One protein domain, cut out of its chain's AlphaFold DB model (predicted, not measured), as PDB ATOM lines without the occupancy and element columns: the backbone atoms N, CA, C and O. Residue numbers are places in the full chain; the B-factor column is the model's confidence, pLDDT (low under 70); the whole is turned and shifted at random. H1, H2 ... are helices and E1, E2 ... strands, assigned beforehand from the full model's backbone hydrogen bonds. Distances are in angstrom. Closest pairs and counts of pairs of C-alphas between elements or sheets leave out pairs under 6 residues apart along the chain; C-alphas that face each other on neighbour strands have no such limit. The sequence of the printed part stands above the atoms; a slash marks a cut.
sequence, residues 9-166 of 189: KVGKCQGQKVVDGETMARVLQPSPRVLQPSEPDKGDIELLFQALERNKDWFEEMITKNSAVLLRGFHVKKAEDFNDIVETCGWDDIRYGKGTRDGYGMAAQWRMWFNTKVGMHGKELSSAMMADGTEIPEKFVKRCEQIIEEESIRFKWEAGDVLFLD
ATOM      1  N   LYS A   9     -54.970  61.437  20.108       89.38
ATOM      2  CA  LYS A   9     -56.415  61.256  19.979       89.38
ATOM      3  C   LYS A   9     -56.890  60.251  21.023       89.38
ATOM      4  O   LYS A   9     -56.350  59.150  21.116       89.38
ATOM      5  N   VAL A  10     -57.955  60.586  21.751       90.25
ATOM      6  CA  VAL A  10     -58.623  59.622  22.634       90.25
ATOM      7  C   VAL A  10     -59.330  58.562  21.785       90.25
ATOM      8  O   VAL A  10     -60.206  58.867  20.971       90.25
ATOM      9  N   GLY A  11     -58.911  57.313  21.964       89.00
ATOM     10  CA  GLY A  11     -59.466  56.139  21.307       89.00
ATOM     11  C   GLY A  11     -60.457  55.381  22.188       89.00
ATOM     12  O   GLY A  11     -60.849  55.822  23.270       89.00
ATOM     13  N   LYS A  12     -60.846  54.196  21.714       89.12
ATOM     14  CA  LYS A  12     -61.635  53.227  22.477       89.12
ATOM     15  C   LYS A  12     -61.022  51.840  22.344       89.12
ATOM     16  O   LYS A  12     -60.486  51.508  21.289       89.12
ATOM     17  N   CYS A  13     -61.146  51.020  23.378       85.75
ATOM     18  CA  CYS A  13     -60.858  49.592  23.302       85.75
ATOM     19  C   CYS A  13     -62.017  48.783  23.888       85.75
ATOM     20  O   CYS A  13     -62.873  49.292  24.616       85.75
ATOM     21  N   GLN A  14     -62.084  47.509  23.511       84.62
ATOM     22  CA  GLN A  14     -63.124  46.620  24.007       84.62
ATOM     23  C   GLN A  14     -63.014  46.480  25.531       84.62
ATOM     24  O   GLN A  14     -61.924  46.278  26.059       84.62
ATOM     25  N   GLY A  15     -64.154  46.555  26.216       82.88
ATOM     26  CA  GLY A  15     -64.240  46.286  27.648       82.88
ATOM     27  C   GLY A  15     -63.893  47.463  28.560       82.88
ATOM     28  O   GLY A  15     -63.892  47.249  29.769       82.88
ATOM     29  N   GLN A  16     -63.626  48.666  28.029       87.06
ATOM     30  CA  GLN A  16     -63.476  49.872  28.855       87.06
ATOM     31  C   GLN A  16     -64.713  50.111  29.720       87.06
ATOM     32  O   GLN A  16     -65.845  49.865  29.296       87.06
ATOM     33  N   LYS A  17     -64.485  50.658  30.910       86.62
ATOM     34  CA  LYS A  17     -65.533  51.017  31.865       86.62
ATOM     35  C   LYS A  17     -65.407  52.462  32.295       86.62
ATOM     36  O   LYS A  17     -64.344  53.058  32.155       86.62
ATOM     37  N   VAL A  18     -66.498  53.001  32.827       87.12
ATOM     38  CA  VAL A  18     -66.489  54.285  33.524       87.12
ATOM     39  C   VAL A  18     -66.535  54.000  35.019       87.12
ATOM     40  O   VAL A  18     -67.474  53.357  35.482       87.12
ATOM     41  N   VAL A  19     -65.523  54.462  35.744       79.75
ATOM     42  CA  VAL A  19     -65.410  54.363  37.202       79.75
ATOM     43  C   VAL A  19     -65.296  55.789  37.724       79.75
ATOM     44  O   VAL A  19     -64.450  56.542  37.256       79.75
ATOM     45  N   ASP A  20     -66.218  56.197  38.596       81.19
ATOM     46  CA  ASP A  20     -66.277  57.549  39.177       81.19
ATOM     47  C   ASP A  20     -66.222  58.702  38.151       81.19
ATOM     48  O   ASP A  20     -65.682  59.776  38.397       81.19
ATOM     49  N   GLY A  21     -66.820  58.483  36.976       80.56
ATOM     50  CA  GLY A  21     -66.870  59.463  35.883       80.56
ATOM     51  C   GLY A  21     -65.669  59.427  34.934       80.56
ATOM     52  O   GLY A  21     -65.700  60.084  33.894       80.56
ATOM     53  N   GLU A  22     -64.660  58.605  35.221       84.06
ATOM     54  CA  GLU A  22     -63.442  58.474  34.428       84.06
ATOM     55  C   GLU A  22     -63.393  57.156  33.648       84.06
ATOM     56  O   GLU A  22     -63.832  56.108  34.115       84.06
ATOM     57  N   THR A  23     -62.878  57.189  32.413       86.25
ATOM     58  CA  THR A  23     -62.800  55.983  31.567       86.25
ATOM     59  C   THR A  23     -61.522  55.207  31.841       86.25
ATOM     60  O   THR A  23     -60.432  55.760  31.719       86.25
ATOM     61  N   MET A  24     -61.655  53.909  32.092       84.38
ATOM     62  CA  MET A  24     -60.550  53.012  32.400       84.38
ATOM     63  C   MET A  24     -60.523  51.812  31.439       84.38
ATOM     64  O   MET A  24     -61.558  51.199  31.173       84.38
ATOM     65  N   ALA A  25     -59.371  51.419  30.888       86.12
ATOM     66  CA  ALA A  25     -58.153  52.230  30.746       86.12
ATOM     67  C   ALA A  25     -58.384  53.343  29.710       86.12
ATOM     68  O   ALA A  25     -59.144  53.140  28.761       86.12
ATOM     69  N   ARG A  26     -57.726  54.498  29.827       91.25
ATOM     70  CA  ARG A  26     -57.779  55.526  28.778       91.25
ATOM     71  C   ARG A  26     -56.951  55.077  27.579       91.25
ATOM     72  O   ARG A  26     -55.796  54.722  27.740       91.25
ATOM     73  N   VAL A  27     -57.511  55.114  26.372       92.75
ATOM     74  CA  VAL A  27     -56.773  54.753  25.151       92.75
ATOM     75  C   VAL A  27     -56.314  56.017  24.446       92.75
ATOM     76  O   VAL A  27     -57.144  56.874  24.140       92.75
ATOM     77  N   LEU A  28     -55.020  56.113  24.157       91.44
ATOM     78  CA  LEU A  28     -54.428  57.176  23.355       91.44
ATOM     79  C   LEU A  28     -53.884  56.591  22.053       91.44
ATOM     80  O   LEU A  28     -53.202  55.569  22.048       91.44
ATOM     81  N   GLN A  29     -54.213  57.250  20.950       89.31
ATOM     82  CA  GLN A  29     -53.790  56.896  19.599       89.31
ATOM     83  C   GLN A  29     -53.110  58.099  18.937       89.31
ATOM     84  O   GLN A  29     -53.358  59.234  19.368       89.31
ATOM     85  N   PRO A  30     -52.320  57.897  17.869       84.19
ATOM     86  CA  PRO A  30     -51.769  59.005  17.101       84.19
ATOM     87  C   PRO A  30     -52.871  59.961  16.622       84.19
ATOM     88  O   PRO A  30     -53.907  59.544  16.086       84.19
ATOM     89  N   SER A  31     -52.669  61.263  16.819       80.62
ATOM     90  CA  SER A  31     -53.560  62.278  16.259       80.62
ATOM     91  C   SER A  31     -53.458  62.294  14.724       80.62
ATOM     92  O   SER A  31     -52.352  62.265  14.188       80.62
ATOM     93  N   PRO A  32     -54.568  62.426  13.967       66.25
ATOM     94  CA  PRO A  32     -54.528  62.495  12.500       66.25
ATOM     95  C   PRO A  32     -53.648  63.622  11.934       66.25
ATOM     96  O   PRO A  32     -53.237  63.556  10.782       66.25
ATOM     97  N   ARG A  33     -53.353  64.662  12.729       57.88
ATOM     98  CA  ARG A  33     -52.441  65.753  12.343       57.88
ATOM     99  C   ARG A  33     -50.963  65.363  12.389       57.88
ATOM    100  O   ARG A  33     -50.180  65.983  11.679       57.88
ATOM    101  N   VAL A  34     -50.612  64.367  13.200       53.94
ATOM    102  CA  VAL A  34     -49.259  63.801  13.326       53.94
ATOM    103  C   VAL A  34     -48.942  62.897  12.122       53.94
ATOM    104  O   VAL A  34     -47.790  62.773  11.735       53.94
ATOM    105  N   LEU A  35     -49.970  62.365  11.448       52.31
ATOM    106  CA  LEU A  35     -49.863  61.462  10.291       52.31
ATOM    107  C   LEU A  35     -49.730  62.174   8.921       52.31
ATOM    108  O   LEU A  35     -50.083  61.597   7.891       52.31
ATOM    109  N   GLN A  36     -49.253  63.424   8.864       48.81
ATOM    110  CA  GLN A  36     -48.898  64.050   7.575       48.81
ATOM    111  C   GLN A  36     -47.655  63.363   6.968       48.81
ATOM    112  O   GLN A  36     -46.872  62.788   7.717       48.81
ATOM    113  N   PRO A  37     -47.489  63.334   5.628       49.31
ATOM    114  CA  PRO A  37     -46.835  62.236   4.917       49.31
ATOM    115  C   PRO A  37     -45.306  62.308   5.013       49.31
ATOM    116  O   PRO A  37     -44.620  62.669   4.063       49.31
ATOM    117  N   SER A  38     -44.762  61.942   6.164       46.31
ATOM    118  CA  SER A  38     -43.362  61.578   6.341       46.31
ATOM    119  C   SER A  38     -43.327  60.094   6.682       46.31
ATOM    120  O   SER A  38     -43.910  59.689   7.679       46.31
ATOM    121  N   GLU A  39     -42.729  59.319   5.777       49.78
ATOM    122  CA  GLU A  39     -42.469  57.871   5.790       49.78
ATOM    123  C   GLU A  39     -43.129  57.036   6.917       49.78
ATOM    124  O   GLU A  39     -42.767  57.174   8.088       49.78
ATOM    125  N   PRO A  40     -44.022  56.086   6.572       52.28
ATOM    126  CA  PRO A  40     -44.934  55.421   7.511       52.28
ATOM    127  C   PRO A  40     -44.273  54.579   8.616       52.28
ATOM    128  O   PRO A  40     -44.977  54.119   9.505       52.28
ATOM    129  N   ASP A  41     -42.956  54.363   8.585       53.09
ATOM    130  CA  ASP A  41     -42.299  53.320   9.381       53.09
ATOM    131  C   ASP A  41     -41.306  53.804  10.454       53.09
ATOM    132  O   ASP A  41     -40.947  53.000  11.318       53.09
ATOM    133  N   LYS A  42     -40.850  55.066  10.425       49.81
ATOM    134  CA  LYS A  42     -39.893  55.610  11.420       49.81
ATOM    135  C   LYS A  42     -40.357  56.888  12.114       49.81
ATOM    136  O   LYS A  42     -40.069  57.056  13.292       49.81
ATOM    137  N   GLY A  43     -41.103  57.752  11.425       59.84
ATOM    138  CA  GLY A  43     -41.534  59.029  12.003       59.84
ATOM    139  C   GLY A  43     -42.485  58.870  13.190       59.84
ATOM    140  O   GLY A  43     -42.457  59.673  14.110       59.84
ATOM    141  N   ASP A  44     -43.296  57.812  13.216       74.12
ATOM    142  CA  ASP A  44     -44.361  57.661  14.213       74.12
ATOM    143  C   ASP A  44     -43.846  57.438  15.649       74.12
ATOM    144  O   ASP A  44     -44.400  57.996  16.595       74.12
ATOM    145  N   ILE A  45     -42.753  56.685  15.833       83.06
ATOM    146  CA  ILE A  45     -42.186  56.463  17.174       83.06
ATOM    147  C   ILE A  45     -41.420  57.688  17.692       83.06
ATOM    148  O   ILE A  45     -41.551  58.051  18.856       83.06
ATOM    149  N   GLU A  46     -40.688  58.389  16.823       84.00
ATOM    150  CA  GLU A  46     -40.020  59.644  17.190       84.00
ATOM    151  C   GLU A  46     -41.041  60.722  17.577       84.00
ATOM    152  O   GLU A  46     -40.843  61.465  18.540       84.00
ATOM    153  N   LEU A  47     -42.172  60.772  16.867       84.19
ATOM    154  CA  LEU A  47     -43.290  61.654  17.196       84.19
ATOM    155  C   LEU A  47     -43.946  61.266  18.524       84.19
ATOM    156  O   LEU A  47     -44.343  62.164  19.267       84.19
ATOM    157  N   LEU A  48     -44.018  59.972  18.857       89.00
ATOM    158  CA  LEU A  48     -44.457  59.521  20.177       89.00
ATOM    159  C   LEU A  48     -43.517  60.022  21.279       89.00
ATOM    160  O   LEU A  48     -44.004  60.579  22.261       89.00
ATOM    161  N   PHE A  49     -42.198  59.880  21.119       90.00
ATOM    162  CA  PHE A  49     -41.235  60.377  22.107       90.00
ATOM    163  C   PHE A  49     -41.379  61.881  22.319       90.00
ATOM    164  O   PHE A  49     -41.584  62.330  23.443       90.00
ATOM    165  N   GLN A  50     -41.399  62.657  21.234       88.50
ATOM    166  CA  GLN A  50     -41.602  64.104  21.309       88.50
ATOM    167  C   GLN A  50     -42.945  64.467  21.953       88.50
ATOM    168  O   GLN A  50     -43.032  65.439  22.700       88.50
ATOM    169  N   ALA A  51     -44.009  63.712  21.669       89.69
ATOM    170  CA  ALA A  51     -45.315  63.937  22.275       89.69
ATOM    171  C   ALA A  51     -45.294  63.656  23.783       89.69
ATOM    172  O   ALA A  51     -45.844  64.447  24.548       89.69
ATOM    173  N   LEU A  52     -44.644  62.580  24.225       91.75
ATOM    174  CA  LEU A  52     -44.476  62.278  25.647       91.75
ATOM    175  C   LEU A  52     -43.628  63.349  26.342       91.75
ATOM    176  O   LEU A  52     -44.042  63.861  27.376       91.75
ATOM    177  N   GLU A  53     -42.509  63.772  25.746       90.62
ATOM    178  CA  GLU A  53     -41.658  64.834  26.296       90.62
ATOM    179  C   GLU A  53     -42.375  66.179  26.421       90.62
ATOM    180  O   GLU A  53     -42.246  66.859  27.438       90.62
ATOM    181  N   ARG A  54     -43.154  66.570  25.405       90.12
ATOM    182  CA  ARG A  54     -43.905  67.833  25.424       90.12
ATOM    183  C   ARG A  54     -45.066  67.829  26.413       90.12
ATOM    184  O   ARG A  54     -45.482  68.901  26.842       90.12
ATOM    185  N   ASN A  55     -45.617  66.657  26.725       90.25
ATOM    186  CA  ASN A  55     -46.855  66.519  27.488       90.25
ATOM    187  C   ASN A  55     -46.660  65.676  28.764       90.25
ATOM    188  O   ASN A  55     -47.615  65.025  29.180       90.25
ATOM    189  N   LYS A  56     -45.467  65.670  29.385       90.56
ATOM    190  CA  LYS A  56     -45.152  64.818  30.556       90.56
ATOM    191  C   LYS A  56     -46.162  64.963  31.693       90.56
ATOM    192  O   LYS A  56     -46.850  63.999  32.006       90.56
ATOM    193  N   ASP A  57     -46.323  66.177  32.219       90.94
ATOM    194  CA  ASP A  57     -47.239  66.452  33.337       90.94
ATOM    195  C   ASP A  57     -48.685  66.058  32.999       90.94
ATOM    196  O   ASP A  57     -49.407  65.484  33.811       90.94
ATOM    197  N   TRP A  58     -49.100  66.330  31.758       92.06
ATOM    198  CA  TRP A  58     -50.420  65.950  31.261       92.06
ATOM    199  C   TRP A  58     -50.578  64.428  31.200       92.06
ATOM    200  O   TRP A  58     -51.613  63.897  31.588       92.06
ATOM    201  N   PHE A  59     -49.565  63.711  30.717       92.19
ATOM    202  CA  PHE A  59     -49.596  62.259  30.600       92.19
ATOM    203  C   PHE A  59     -49.613  61.582  31.976       92.19
ATOM    204  O   PHE A  59     -50.375  60.636  32.182       92.19
ATOM    205  N   GLU A  60     -48.853  62.105  32.938       90.62
ATOM    206  CA  GLU A  60     -48.893  61.664  34.337       90.62
ATOM    207  C   GLU A  60     -50.267  61.904  34.968       90.62
ATOM    208  O   GLU A  60     -50.852  60.982  35.539       90.62
ATOM    209  N   GLU A  61     -50.846  63.094  34.779       89.31
ATOM    210  CA  GLU A  61     -52.202  63.405  35.240       89.31
ATOM    211  C   GLU A  61     -53.233  62.427  34.650       89.31
ATOM    212  O   GLU A  61     -54.146  61.980  35.350       89.31
ATOM    213  N   MET A  62     -53.073  62.041  33.380       88.69
ATOM    214  CA  MET A  62     -53.924  61.043  32.730       88.69
ATOM    215  C   MET A  62     -53.778  59.651  33.357       88.69
ATOM    216  O   MET A  62     -54.789  58.968  33.540       88.69
ATOM    217  N   ILE A  63     -52.563  59.226  33.720       89.44
ATOM    218  CA  ILE A  63     -52.339  57.950  34.419       89.44
ATOM    219  C   ILE A  63     -52.997  57.979  35.796       89.44
ATOM    220  O   ILE A  63     -53.746  57.060  36.115       89.44
ATOM    221  N   THR A  64     -52.801  59.042  36.578       87.44
ATOM    222  CA  THR A  64     -53.420  59.168  37.905       87.44
ATOM    223  C   THR A  64     -54.948  59.190  37.819       87.44
ATOM    224  O   THR A  64     -55.620  58.508  38.589       87.44
ATOM    225  N   LYS A  65     -55.524  59.928  36.861       87.31
ATOM    226  CA  LYS A  65     -56.986  60.059  36.726       87.31
ATOM    227  C   LYS A  65     -57.672  58.822  36.183       87.31
ATOM    228  O   LYS A  65     -58.796  58.526  36.574       87.31
ATOM    229  N   ASN A  66     -57.046  58.136  35.234       87.75
ATOM    230  CA  ASN A  66     -57.661  56.991  34.569       87.75
ATOM    231  C   ASN A  66     -57.133  55.648  35.074       87.75
ATOM    232  O   ASN A  66     -57.561  54.614  34.558       87.75
ATOM    233  N   SER A  67     -56.214  55.669  36.045       88.50
ATOM    234  CA  SER A  67     -55.497  54.539  36.657       88.50
ATOM    235  C   SER A  67     -54.661  53.695  35.688       88.50
ATOM    236  O   SER A  67     -53.718  53.026  36.098       88.50
ATOM    237  N   ALA A  68     -54.978  53.719  34.395       91.19
ATOM    238  CA  ALA A  68     -54.214  53.127  33.321       91.19
ATOM    239  C   ALA A  68     -54.416  53.890  32.010       91.19
ATOM    240  O   ALA A  68     -55.533  54.299  31.667       91.19
ATOM    241  N   VAL A  69     -53.337  53.997  31.238       94.12
ATOM    242  CA  VAL A  69     -53.313  54.582  29.897       94.12
ATOM    243  C   VAL A  69     -52.720  53.569  28.920       94.12
ATOM    244  O   VAL A  69     -51.608  53.083  29.104       94.12
ATOM    245  N   LEU A  70     -53.469  53.236  27.873       94.94
ATOM    246  CA  LEU A  70     -53.055  52.363  26.781       94.94
ATOM    247  C   LEU A  70     -52.667  53.211  25.570       94.94
ATOM    248  O   LEU A  70     -53.529  53.839  24.954       94.94
ATOM    249  N   LEU A  71     -51.393  53.182  25.196       94.44
ATOM    250  CA  LEU A  71     -50.923  53.680  23.911       94.44
ATOM    251  C   LEU A  71     -51.176  52.608  22.848       94.44
ATOM    252  O   LEU A  71     -50.683  51.489  22.980       94.44
ATOM    253  N   ARG A  72     -51.946  52.943  21.807       92.25
ATOM    254  CA  ARG A  72     -52.312  52.014  20.728       92.25
ATOM    255  C   ARG A  72     -52.188  52.653  19.354       92.25
ATOM    256  O   ARG A  72     -52.667  53.760  19.130       92.25
ATOM    257  N   GLY A  73     -51.659  51.882  18.408       88.75
ATOM    258  CA  GLY A  73     -51.485  52.311  17.019       88.75
ATOM    259  C   GLY A  73     -50.167  53.038  16.761       88.75
ATOM    260  O   GLY A  73     -50.050  53.669  15.719       88.75
ATOM    261  N   PHE A  74     -49.212  52.940  17.691       88.44
ATOM    262  CA  PHE A  74     -47.841  53.412  17.517       88.44
ATOM    263  C   PHE A  74     -46.937  52.285  17.003       88.44
ATOM    264  O   PHE A  74     -47.145  51.114  17.331       88.44
ATOM    265  N   HIS A  75     -45.902  52.626  16.238       87.75
ATOM    266  CA  HIS A  75     -44.966  51.661  15.646       87.75
ATOM    267  C   HIS A  75     -43.897  51.128  16.627       87.75
ATOM    268  O   HIS A  75     -42.708  51.138  16.325       87.75
ATOM    269  N   VAL A  76     -44.314  50.603  17.782       90.62
ATOM    270  CA  VAL A  76     -43.421  49.955  18.763       90.62
ATOM    271  C   VAL A  76     -43.180  48.502  18.340       90.62
ATOM    272  O   VAL A  76     -44.043  47.639  18.510       90.62
ATOM    273  N   LYS A  77     -42.028  48.210  17.728       89.00
ATOM    274  CA  LYS A  77     -41.747  46.902  17.100       89.00
ATOM    275  C   LYS A  77     -40.756  46.061  17.901       89.00
ATOM    276  O   LYS A  77     -40.787  44.832  17.796       89.00
ATOM    277  N   LYS A  78     -39.869  46.697  18.667       90.25
ATOM    278  CA  LYS A  78     -38.763  46.033  19.363       90.25
ATOM    279  C   LYS A  78     -38.754  46.313  20.865       90.25
ATOM    280  O   LYS A  78     -39.508  47.136  21.370       90.25
ATOM    281  N   ALA A  79     -37.918  45.575  21.591       88.88
ATOM    282  CA  ALA A  79     -37.766  45.771  23.031       88.88
ATOM    283  C   ALA A  79     -37.050  47.091  23.349       88.88
ATOM    284  O   ALA A  79     -37.345  47.700  24.371       88.88
ATOM    285  N   GLU A  80     -36.155  47.532  22.462       90.50
ATOM    286  CA  GLU A  80     -35.466  48.820  22.546       90.50
ATOM    287  C   GLU A  80     -36.475  49.971  22.462       90.50
ATOM    288  O   GLU A  80     -36.525  50.783  23.371       90.50
ATOM    289  N   ASP A  81     -37.386  49.938  21.481       90.75
ATOM    290  CA  ASP A  81     -38.488  50.905  21.352       90.75
ATOM    291  C   ASP A  81     -39.305  51.028  22.656       90.75
ATOM    292  O   ASP A  81     -39.648  52.120  23.095       90.75
ATOM    293  N   PHE A  82     -39.619  49.893  23.294       91.38
ATOM    294  CA  PHE A  82     -40.328  49.871  24.576       91.38
ATOM    295  C   PHE A  82     -39.500  50.497  25.707       91.38
ATOM    296  O   PHE A  82     -40.045  51.246  26.514       91.38
ATOM    297  N   ASN A  83     -38.203  50.194  25.770       89.94
ATOM    298  CA  ASN A  83     -37.305  50.759  26.772       89.94
ATOM    299  C   ASN A  83     -37.162  52.278  26.602       89.94
ATOM    300  O   ASN A  83     -37.289  53.011  27.578       89.94
ATOM    301  N   ASP A  84     -37.004  52.754  25.369       90.50
ATOM    302  CA  ASP A  84     -36.871  54.177  25.049       90.50
ATOM    303  C   ASP A  84     -38.136  54.962  25.444       90.50
ATOM    304  O   ASP A  84     -38.049  56.082  25.949       90.50
ATOM    305  N   ILE A  85     -39.331  54.365  25.305       90.62
ATOM    306  CA  ILE A  85     -40.587  54.961  25.801       90.62
ATOM    307  C   ILE A  85     -40.538  55.140  27.324       90.62
ATOM    308  O   ILE A  85     -40.930  56.192  27.839       90.62
ATOM    309  N   VAL A  86     -40.077  54.120  28.051       88.81
ATOM    310  CA  VAL A  86     -39.977  54.159  29.517       88.81
ATOM    311  C   VAL A  86     -38.959  55.215  29.955       88.81
ATOM    312  O   VAL A  86     -39.265  56.030  30.825       88.81
ATOM    313  N   GLU A  87     -37.792  55.264  29.314       88.44
ATOM    314  CA  GLU A  87     -36.760  56.274  29.584       88.44
ATOM    315  C   GLU A  87     -37.254  57.697  29.293       88.44
ATOM    316  O   GLU A  87     -36.992  58.614  30.072       88.44
ATOM    317  N   THR A  88     -38.042  57.881  28.230       90.62
ATOM    318  CA  THR A  88     -38.635  59.179  27.868       90.62
ATOM    319  C   THR A  88     -39.554  59.720  28.968       90.62
ATOM    320  O   THR A  88     -39.564  60.929  29.235       90.62
ATOM    321  N   CYS A  89     -40.297  58.838  29.649       87.81
ATOM    322  CA  CYS A  89     -41.138  59.222  30.788       87.81
ATOM    323  C   CYS A  89     -40.290  59.782  31.942       87.81
ATOM    324  O   CYS A  89     -40.725  60.693  32.639       87.81
ATOM    325  N   GLY A  90     -39.038  59.334  32.075       85.75
ATOM    326  CA  GLY A  90     -38.080  59.874  33.040       85.75
ATOM    327  C   GLY A  90     -38.342  59.446  34.483       85.75
ATOM    328  O   GLY A  90     -37.820  60.074  35.402       85.75
ATOM    329  N   TRP A  91     -39.145  58.403  34.693       85.62
ATOM    330  CA  TRP A  91     -39.372  57.848  36.022       85.62
ATOM    331  C   TRP A  91     -38.186  57.003  36.469       85.62
ATOM    332  O   TRP A  91     -37.567  56.288  35.677       85.62
ATOM    333  N   ASP A  92     -37.889  57.063  37.762       81.94
ATOM    334  CA  ASP A  92     -36.838  56.240  38.335       81.94
ATOM    335  C   ASP A  92     -37.203  54.761  38.207       81.94
ATOM    336  O   ASP A  92     -38.239  54.310  38.694       81.94
ATOM    337  N   ASP A  93     -36.304  53.974  37.629       75.88
ATOM    338  CA  ASP A  93     -36.438  52.523  37.646       75.88
ATOM    339  C   ASP A  93     -36.410  52.014  39.098       75.88
ATOM    340  O   ASP A  93     -35.562  52.424  39.918       75.88
ATOM    341  N   ILE A  94     -37.307  51.077  39.423       73.00
ATOM    342  CA  ILE A  94     -37.165  50.263  40.630       73.00
ATOM    343  C   ILE A  94     -35.963  49.350  40.402       73.00
ATOM    344  O   ILE A  94     -36.083  48.175  40.057       73.00
ATOM    345  N   ARG A  95     -34.767  49.886  40.654       59.78
ATOM    346  CA  ARG A  95     -33.553  49.080  40.680       59.78
ATOM    347  C   ARG A  95     -33.729  48.034  41.766       59.78
ATOM    348  O   ARG A  95     -33.675  48.347  42.957       59.78
ATOM    349  N   TYR A  96     -33.904  46.786  41.349       50.19
ATOM    350  CA  TYR A  96     -33.743  45.652  42.238       50.19
ATOM    351  C   TYR A  96     -32.346  45.758  42.837       50.19
ATOM    352  O   TYR A  96     -31.352  45.678  42.116       50.19
ATOM    353  N   GLY A  97     -32.278  46.038  44.139       40.62
ATOM    354  CA  GLY A  97     -31.028  46.308  44.830       40.62
ATOM    355  C   GLY A  97     -30.039  45.161  44.641       40.62
ATOM    356  O   GLY A  97     -30.085  44.167  45.356       40.62
ATOM    357  N   LYS A  98     -29.108  45.319  43.701       37.94
ATOM    358  CA  LYS A  98     -27.783  44.728  43.802       37.94
ATOM    359  C   LYS A  98     -26.949  45.728  44.586       37.94
ATOM    360  O   LYS A  98     -26.757  46.859  44.144       37.94
ATOM    361  N   GLY A  99     -26.413  45.293  45.726       38.16
ATOM    362  CA  GLY A  99     -25.142  45.844  46.180       38.16
ATOM    363  C   GLY A  99     -24.194  45.870  44.977       38.16
ATOM    364  O   GLY A  99     -24.105  44.893  44.236       38.16
ATOM    365  N   THR A 100     -23.613  47.038  44.736       38.12
ATOM    366  CA  THR A 100     -22.710  47.391  43.635       38.12
ATOM    367  C   THR A 100     -21.934  46.214  43.029       38.12
ATOM    368  O   THR A 100     -21.145  45.589  43.740       38.12
ATOM    369  N   ARG A 101     -22.093  45.975  41.718       34.66
ATOM    370  CA  ARG A 101     -20.994  45.729  40.759       34.66
ATOM    371  C   ARG A 101     -21.531  45.432  39.356       34.66
ATOM    372  O   ARG A 101     -22.245  44.456  39.152       34.66
ATOM    373  N   ASP A 102     -21.194  46.354  38.462       38.91
ATOM    374  CA  ASP A 102     -20.801  46.236  37.055       38.91
ATOM    375  C   ASP A 102     -21.195  44.986  36.261       38.91
ATOM    376  O   ASP A 102     -20.898  43.854  36.635       38.91
ATOM    377  N   GLY A 103     -21.687  45.252  35.049       33.16
ATOM    378  CA  GLY A 103     -21.449  44.392  33.896       33.16
ATOM    379  C   GLY A 103     -22.523  43.345  33.623       33.16
ATOM    380  O   GLY A 103     -22.821  42.492  34.449       33.16
ATOM    381  N   TYR A 104     -23.076  43.441  32.415       33.19
ATOM    382  CA  TYR A 104     -23.653  42.382  31.588       33.19
ATOM    383  C   TYR A 104     -23.911  41.007  32.226       33.19
ATOM    384  O   TYR A 104     -22.995  40.265  32.569       33.19
ATOM    385  N   GLY A 105     -25.174  40.587  32.133       34.19
ATOM    386  CA  GLY A 105     -25.530  39.176  32.037       34.19
ATOM    387  C   GLY A 105     -25.923  38.519  33.353       34.19
ATOM    388  O   GLY A 105     -25.140  38.382  34.283       34.19
ATOM    389  N   MET A 106     -27.166  38.054  33.381       27.91
ATOM    390  CA  MET A 106     -27.574  36.685  33.716       27.91
ATOM    391  C   MET A 106     -28.948  36.710  34.367       27.91
ATOM    392  O   MET A 106     -29.160  37.354  35.392       27.91
ATOM    393  N   ALA A 107     -29.842  35.962  33.717       40.59
ATOM    394  CA  ALA A 107     -31.073  35.371  34.216       40.59
ATOM    395  C   ALA A 107     -31.162  35.366  35.744       40.59
ATOM    396  O   ALA A 107     -30.727  34.441  36.427       40.59
ATOM    397  N   ALA A 108     -31.740  36.431  36.268       30.11
ATOM    398  CA  ALA A 108     -31.929  36.605  37.683       30.11
ATOM    399  C   ALA A 108     -33.363  36.123  37.955       30.11
ATOM    400  O   ALA A 108     -34.335  36.853  37.767       30.11
ATOM    401  N   GLN A 109     -33.486  34.823  38.244       32.97
ATOM    402  CA  GLN A 109     -34.730  34.193  38.683       32.97
ATOM    403  C   GLN A 109     -35.223  34.912  39.936       32.97
ATOM    404  O   GLN A 109     -34.706  34.648  41.016       32.97
ATOM    405  N   TRP A 110     -36.229  35.778  39.827       35.06
ATOM    406  CA  TRP A 110     -36.786  36.417  41.017       35.06
ATOM    407  C   TRP A 110     -38.307  36.391  41.016       35.06
ATOM    408  O   TRP A 110     -38.979  36.655  40.021       35.06
ATOM    409  N   ARG A 111     -38.825  35.960  42.168       27.55
ATOM    410  CA  ARG A 111     -40.228  35.669  42.436       27.55
ATOM    411  C   ARG A 111     -41.013  36.974  42.510       27.55
ATOM    412  O   ARG A 111     -40.794  37.791  43.399       27.55
ATOM    413  N   MET A 112     -41.925  37.137  41.563       31.12
ATOM    414  CA  MET A 112     -42.878  38.238  41.498       31.12
ATOM    415  C   MET A 112     -43.955  38.066  42.578       31.12
ATOM    416  O   MET A 112     -44.455  36.959  42.785       31.12
ATOM    417  N   TRP A 113     -44.349  39.160  43.229       29.17
ATOM    418  CA  TRP A 113     -45.549  39.208  44.065       29.17
ATOM    419  C   TRP A 113     -46.740  39.528  43.164       29.17
ATOM    420  O   TRP A 113     -47.090  40.687  42.975       29.17
ATOM    421  N   PHE A 114     -47.354  38.506  42.568       39.53
ATOM    422  CA  PHE A 114     -48.701  38.687  42.037       39.53
ATOM    423  C   PHE A 114     -49.684  38.702  43.201       39.53
ATOM    424  O   PHE A 114     -49.547  37.937  44.158       39.53
ATOM    425  N   ASN A 115     -50.672  39.589  43.112       40.47
ATOM    426  CA  ASN A 115     -51.796  39.685  44.031       40.47
ATOM    427  C   ASN A 115     -52.691  38.435  43.899       40.47
ATOM    428  O   ASN A 115     -53.795  38.475  43.373       40.47
ATOM    429  N   THR A 116     -52.194  37.288  44.366       45.06
ATOM    430  CA  THR A 116     -52.938  36.024  44.486       45.06
ATOM    431  C   THR A 116     -53.588  35.905  45.866       45.06
ATOM    432  O   THR A 116     -54.111  34.851  46.214       45.06
ATOM    433  N   LYS A 117     -53.570  36.967  46.689       43.91
ATOM    434  CA  LYS A 117     -54.091  36.905  48.062       43.91
ATOM    435  C   LYS A 117     -55.596  36.637  48.142       43.91
ATOM    436  O   LYS A 117     -56.063  36.270  49.212       43.91
ATOM    437  N   VAL A 118     -56.341  36.784  47.044       47.25
ATOM    438  CA  VAL A 118     -57.808  36.654  47.054       47.25
ATOM    439  C   VAL A 118     -58.363  35.697  45.992       47.25
ATOM    440  O   VAL A 118     -59.573  35.622  45.825       47.25
ATOM    441  N   GLY A 119     -57.513  34.962  45.270       47.12
ATOM    442  CA  GLY A 119     -57.964  34.138  44.138       47.12
ATOM    443  C   GLY A 119     -58.088  32.643  44.409       47.12
ATOM    444  O   GLY A 119     -58.246  31.888  43.456       47.12
ATOM    445  N   MET A 120     -57.854  32.189  45.643       53.66
ATOM    446  CA  MET A 120     -57.731  30.762  45.927       53.66
ATOM    447  C   MET A 120     -58.241  30.484  47.353       53.66
ATOM    448  O   MET A 120     -57.749  31.065  48.321       53.66
ATOM    449  N   HIS A 121     -59.259  29.632  47.491       44.91
ATOM    450  CA  HIS A 121     -59.733  29.101  48.774       44.91
ATOM    451  C   HIS A 121     -59.265  27.649  48.932       44.91
ATOM    452  O   HIS A 121     -59.256  26.893  47.962       44.91
ATOM    453  N   GLY A 122     -58.906  27.263  50.158       48.75
ATOM    454  CA  GLY A 122     -58.438  25.919  50.506       48.75
ATOM    455  C   GLY A 122     -56.913  25.780  50.501       48.75
ATOM    456  O   GLY A 122     -56.230  26.327  49.640       48.75
ATOM    457  N   LYS A 123     -56.374  25.019  51.465       52.53
ATOM    458  CA  LYS A 123     -54.923  24.835  51.698       52.53
ATOM    459  C   LYS A 123     -54.154  24.218  50.523       52.53
ATOM    460  O   LYS A 123     -52.939  24.376  50.455       52.53
ATOM    461  N   GLU A 124     -54.840  23.540  49.603       55.25
ATOM    462  CA  GLU A 124     -54.235  22.991  48.379       55.25
ATOM    463  C   GLU A 124     -53.968  24.064  47.311       55.25
ATOM    464  O   GLU A 124     -53.092  23.890  46.467       55.25
ATOM    465  N   LEU A 125     -54.701  25.183  47.357       53.00
ATOM    466  CA  LEU A 125     -54.656  26.249  46.354       53.00
ATOM    467  C   LEU A 125     -54.195  27.593  46.945       53.00
ATOM    468  O   LEU A 125     -53.667  28.424  46.217       53.00
ATOM    469  N   SER A 126     -54.337  27.813  48.254       63.94
ATOM    470  CA  SER A 126     -53.984  29.060  48.936       63.94
ATOM    471  C   SER A 126     -53.361  28.823  50.300       63.94
ATOM    472  O   SER A 126     -53.911  28.117  51.143       63.94
ATOM    473  N   SER A 127     -52.231  29.481  50.542       70.62
ATOM    474  CA  SER A 127     -51.569  29.518  51.848       70.62
ATOM    475  C   SER A 127     -52.005  30.707  52.715       70.62
ATOM    476  O   SER A 127     -51.450  30.905  53.795       70.62
ATOM    477  N   ALA A 128     -52.964  31.523  52.258       76.38
ATOM    478  CA  ALA A 128     -53.395  32.722  52.968       76.38
ATOM    479  C   ALA A 128     -54.379  32.402  54.109       76.38
ATOM    480  O   ALA A 128     -55.319  31.626  53.947       76.38
ATOM    481  N   MET A 129     -54.173  33.053  55.254       82.06
ATOM    482  CA  MET A 129     -55.008  32.954  56.455       82.06
ATOM    483  C   MET A 129     -55.405  34.356  56.928       82.06
ATOM    484  O   MET A 129     -54.793  35.355  56.534       82.06
ATOM    485  N   MET A 130     -56.429  34.425  57.774       86.06
ATOM    486  CA  MET A 130     -56.766  35.625  58.537       86.06
ATOM    487  C   MET A 130     -55.602  36.005  59.470       86.06
ATOM    488  O   MET A 130     -54.724  35.190  59.754       86.06
ATOM    489  N   ALA A 131     -55.580  37.247  59.961       87.81
ATOM    490  CA  ALA A 131     -54.499  37.732  60.830       87.81
ATOM    491  C   ALA A 131     -54.368  36.939  62.148       87.81
ATOM    492  O   ALA A 131     -53.287  36.882  62.726       87.81
ATOM    493  N   ASP A 132     -55.455  36.312  62.599       92.50
ATOM    494  CA  ASP A 132     -55.505  35.431  63.771       92.50
ATOM    495  C   ASP A 132     -55.115  33.969  63.463       92.50
ATOM    496  O   ASP A 132     -55.158  33.117  64.348       92.50
ATOM    497  N   GLY A 133     -54.730  33.664  62.219       88.38
ATOM    498  CA  GLY A 133     -54.355  32.324  61.765       88.38
ATOM    499  C   GLY A 133     -55.531  31.426  61.371       88.38
ATOM    500  O   GLY A 133     -55.306  30.289  60.954       88.38
ATOM    501  N   THR A 134     -56.778  31.898  61.466       88.44
ATOM    502  CA  THR A 134     -57.945  31.136  60.999       88.44
ATOM    503  C   THR A 134     -58.036  31.115  59.468       88.44
ATOM    504  O   THR A 134     -57.471  31.960  58.768       88.44
ATOM    505  N   GLU A 135     -58.730  30.120  58.910       85.88
ATOM    506  CA  GLU A 135     -58.941  30.040  57.461       85.88
ATOM    507  C   GLU A 135     -59.864  31.164  56.975       85.88
ATOM    508  O   GLU A 135     -60.871  31.478  57.609       85.88
ATOM    509  N   ILE A 136     -59.546  31.750  55.816       84.88
ATOM    510  CA  ILE A 136     -60.411  32.752  55.184       84.88
ATOM    511  C   ILE A 136     -61.709  32.054  54.745       84.88
ATOM    512  O   ILE A 136     -61.637  31.134  53.921       84.88
ATOM    513  N   PRO A 137     -62.893  32.472  55.235       87.31
ATOM    514  CA  PRO A 137     -64.133  31.776  54.914       87.31
ATOM    515  C   PRO A 137     -64.410  31.738  53.407       87.31
ATOM    516  O   PRO A 137     -64.354  32.765  52.729       87.31
ATOM    517  N   GLU A 138     -64.786  30.562  52.899       84.62
ATOM    518  CA  GLU A 138     -64.986  30.285  51.467       84.62
ATOM    519  C   GLU A 138     -65.873  31.315  50.767       84.62
ATOM    520  O   GLU A 138     -65.560  31.804  49.682       84.62
ATOM    521  N   LYS A 139     -66.981  31.681  51.421       87.50
ATOM    522  CA  LYS A 139     -67.950  32.651  50.904       87.50
ATOM    523  C   LYS A 139     -67.318  34.006  50.569       87.50
ATOM    524  O   LYS A 139     -67.756  34.649  49.620       87.50
ATOM    525  N   PHE A 140     -66.305  34.437  51.326       87.00
ATOM    526  CA  PHE A 140     -65.617  35.700  51.068       87.00
ATOM    527  C   PHE A 140     -64.709  35.582  49.855       87.00
ATOM    528  O   PHE A 140     -64.774  36.437  48.981       87.00
ATOM    529  N   VAL A 141     -63.930  34.499  49.762       82.75
ATOM    530  CA  VAL A 141     -63.047  34.264  48.611       82.75
ATOM    531  C   VAL A 141     -63.859  34.206  47.319       82.75
ATOM    532  O   VAL A 141     -63.595  34.979  46.403       82.75
ATOM    533  N   LYS A 142     -64.928  33.402  47.291       83.44
ATOM    534  CA  LYS A 142     -65.833  33.306  46.136       83.44
ATOM    535  C   LYS A 142     -66.435  34.656  45.749       83.44
ATOM    536  O   LYS A 142     -66.533  34.967  44.564       83.44
ATOM    537  N   ARG A 143     -66.845  35.474  46.728       86.94
ATOM    538  CA  ARG A 143     -67.398  36.800  46.424       86.94
ATOM    539  C   ARG A 143     -66.331  37.740  45.864       86.94
ATOM    540  O   ARG A 143     -66.619  38.470  44.923       86.94
ATOM    541  N   CYS A 144     -65.118  37.715  46.402       85.25
ATOM    542  CA  CYS A 144     -64.013  38.506  45.873       85.25
ATOM    543  C   CYS A 144     -63.643  38.092  44.445       85.25
ATOM    544  O   CYS A 144     -63.460  38.963  43.602       85.25
ATOM    545  N   GLU A 145     -63.590  36.792  44.145       82.06
ATOM    546  CA  GLU A 145     -63.360  36.286  42.786       82.06
ATOM    547  C   GLU A 145     -64.420  36.795  41.803       82.06
ATOM    548  O   GLU A 145     -64.079  37.259  40.717       82.06
ATOM    549  N   GLN A 146     -65.697  36.766  42.201       85.50
ATOM    550  CA  GLN A 146     -66.790  37.319  41.402       85.50
ATOM    551  C   GLN A 146     -66.610  38.816  41.155       85.50
ATOM    552  O   GLN A 146     -66.703  39.238  40.011       85.50
ATOM    553  N   ILE A 147     -66.298  39.604  42.192       85.81
ATOM    554  CA  ILE A 147     -66.070  41.051  42.050       85.81
ATOM    555  C   ILE A 147     -64.879  41.320  41.129       85.81
ATOM    556  O   ILE A 147     -64.976  42.158  40.244       85.81
ATOM    557  N   ILE A 148     -63.765  40.601  41.287       84.75
ATOM    558  CA  ILE A 148     -62.594  40.755  40.413       84.75
ATOM    559  C   ILE A 148     -62.977  40.453  38.963       84.75
ATOM    560  O   ILE A 148     -62.604  41.200  38.062       84.75
ATOM    561  N   GLU A 149     -63.721  39.377  38.721       83.75
ATOM    562  CA  GLU A 149     -64.154  38.974  37.385       83.75
ATOM    563  C   GLU A 149     -65.141  39.973  36.760       83.75
ATOM    564  O   GLU A 149     -64.987  40.324  35.582       83.75
ATOM    565  N   GLU A 150     -66.122  40.427  37.546       86.19
ATOM    566  CA  GLU A 150     -67.113  41.448  37.196       86.19
ATOM    567  C   GLU A 150     -66.414  42.765  36.875       86.19
ATOM    568  O   GLU A 150     -66.715  43.358  35.840       86.19
ATOM    569  N   GLU A 151     -65.446  43.184  37.698       85.06
ATOM    570  CA  GLU A 151     -64.788  44.484  37.598       85.06
ATOM    571  C   GLU A 151     -63.644  44.549  36.582       85.06
ATOM    572  O   GLU A 151     -63.404  45.608  35.997       85.06
ATOM    573  N   SER A 152     -63.030  43.414  36.253       84.81
ATOM    574  CA  SER A 152     -61.911  43.342  35.311       84.81
ATOM    575  C   SER A 152     -62.249  43.865  33.911       84.81
ATOM    576  O   SER A 152     -63.134  43.355  33.220       84.81
ATOM    577  N   ILE A 153     -61.439  44.811  33.433       85.62
ATOM    578  CA  ILE A 153     -61.433  45.268  32.041       85.62
ATOM    579  C   ILE A 153     -60.592  44.314  31.198       85.62
ATOM    580  O   ILE A 153     -59.460  43.970  31.541       85.62
ATOM    581  N   ARG A 154     -61.155  43.879  30.070       85.50
ATOM    582  CA  ARG A 154     -60.525  42.907  29.174       85.50
ATOM    583  C   ARG A 154     -60.473  43.472  27.774       85.50
ATOM    584  O   ARG A 154     -61.500  43.561  27.107       85.50
ATOM    585  N   PHE A 155     -59.266  43.757  27.315       86.31
ATOM    586  CA  PHE A 155     -59.011  44.122  25.933       86.31
ATOM    587  C   PHE A 155     -58.061  43.114  25.287       86.31
ATOM    588  O   PHE A 155     -57.237  42.473  25.945       86.31
ATOM    589  N   LYS A 156     -58.201  42.948  23.971       90.19
ATOM    590  CA  LYS A 156     -57.242  42.182  23.177       90.19
ATOM    591  C   LYS A 156     -56.010  43.045  22.944       90.19
ATOM    592  O   LYS A 156     -56.149  44.195  22.528       90.19
ATOM    593  N   TRP A 157     -54.844  42.474  23.220       91.56
ATOM    594  CA  TRP A 157     -53.557  43.075  22.889       91.56
ATOM    595  C   TRP A 157     -53.385  43.152  21.374       91.56
ATOM    596  O   TRP A 157     -53.676  42.183  20.668       91.56
ATOM    597  N   GLU A 158     -52.879  44.283  20.907       91.69
ATOM    598  CA  GLU A 158     -52.387  44.502  19.554       91.69
ATOM    599  C   GLU A 158     -50.859  44.645  19.603       91.69
ATOM    600  O   GLU A 158     -50.286  45.059  20.613       91.69
ATOM    601  N   ALA A 159     -50.171  44.234  18.537       90.62
ATOM    602  CA  ALA A 159     -48.726  44.420  18.465       90.62
ATOM    603  C   ALA A 159     -48.404  45.923  18.479       90.62
ATOM    604  O   ALA A 159     -49.016  46.685  17.735       90.62
ATOM    605  N   GLY A 160     -47.459  46.322  19.328       91.94
ATOM    606  CA  GLY A 160     -47.086  47.722  19.540       91.94
ATOM    607  C   GLY A 160     -47.889  48.459  20.615       91.94
ATOM    608  O   GLY A 160     -47.595  49.615  20.900       91.94
ATOM    609  N   ASP A 161     -48.862  47.800  21.251       94.44
ATOM    610  CA  ASP A 161     -49.521  48.352  22.435       94.44
ATOM    611  C   ASP A 161     -48.532  48.530  23.597       94.44
ATOM    612  O   ASP A 161     -47.784  47.609  23.941       94.44
ATOM    613  N   VAL A 162     -48.626  49.671  24.281       95.06
ATOM    614  CA  VAL A 162     -47.922  49.930  25.545       95.06
ATOM    615  C   VAL A 162     -48.941  50.351  26.597       95.06
ATOM    616  O   VAL A 162     -49.657  51.335  26.420       95.06
ATOM    617  N   LEU A 163     -49.034  49.589  27.687       94.69
ATOM    618  CA  LEU A 163     -49.931  49.885  28.802       94.69
ATOM    619  C   LEU A 163     -49.134  50.457  29.973       94.69
ATOM    620  O   LEU A 163     -48.274  49.778  30.528       94.69
ATOM    621  N   PHE A 164     -49.512  51.657  30.386       94.00
ATOM    622  CA  PHE A 164     -49.127  52.263  31.649       94.00
ATOM    623  C   PHE A 164     -50.241  52.027  32.657       94.00
ATOM    624  O   PHE A 164     -51.417  52.174  32.319       94.00
ATOM    625  N   LEU A 165     -49.888  51.655  33.880       90.50
ATOM    626  CA  LEU A 165     -50.847  51.496  34.965       90.50
ATOM    627  C   LEU A 165     -50.250  51.989  36.276       90.50
ATOM    628  O   LEU A 165     -49.061  51.801  36.531       90.50
ATOM    629  N   ASP A 166     -51.100  52.582  37.101       88.50
ATOM    630  CA  ASP A 166     -50.799  52.904  38.484       88.50
ATOM    631  C   ASP A 166     -50.976  51.640  39.337       88.50
ATOM    632  O   ASP A 166     -52.083  51.123  39.527       88.50
TER     633      ASP A 166
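What this domain is: This is residues 9 to 166 of the 189 residues of the protein "TauD domain-containing protein" of Hevea brasiliensis (UniProt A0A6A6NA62). A small sheet, E3 E4 E5, has H2 over one face, with H1 and H3 side by side nearby and the hairpin E1 E2 by H2's last residues; from this head a long unnamed stretch, residues 90 to 137, swings out to the remote H4, and residues 97 to 109 stick out. The 158 printed residues, under half in named elements, run E1 E2 E3 H1 H2 E4 H3 H4 E5: four helices, five strands, class mixed. The sheet's order is E3 E4 E5, mixed. The whole is loose, radius of gyration of the C-alphas 20.4 A, spanning 64 by 48 by 27 A.

How they stand to each other: E1, residues 17 to 19, and E2, residues 22 to 24, form an antiparallel hairpin, N 17 and O 24 being 3.0 A apart. E2 runs on into E3, residues 26 to 30, at 76 degrees. E3 is parallel to its neighbour E4, residues 68 to 71, with N 28 and O 70 at 2.8 A. E4 is antiparallel to E5, residues 162 to 165, with N 69 and O 164 at 2.9 A. H1, residues 43 to 54, only grazes this sheet. H2, residues 56 to 66, stands up from it over E4, at a height of 8.6 A, making two layers, helix on one face; the closest C-alphas, of Ile 63 and Val 69, are 5.7 A apart. E3, H1, H2 and E4 form a strand-helix-strand unit, parallel strands joined through helices, its crossover right-handed. H1 touches H3, residues 79 to 89, the same way at a shallow tilt of 24 degrees; the closest C-alphas, of Phe 49 and Thr 88, are 6.4 A apart. H4, residues 138 to 151, is apart from H3. In these four helices every O i to N i+4 pair is within hydrogen-bond range.

Where its parts are: E1 begins at C-alpha 17, (-65.533, 51.017, 31.865), and E5 ends at C-alpha 165, (-50.847, 51.496, 34.965). H4 measures 19.8 A, H1 16.2 A.

The domain as a whole: The farthest C-alphas, of Pro 37 and Asp 132, are 65.2 A apart. The printed part has no cut. The links E3 to H1 and H3 to H4 are long. Residues 32 to 43 and 95 to 126 have pLDDT under 70.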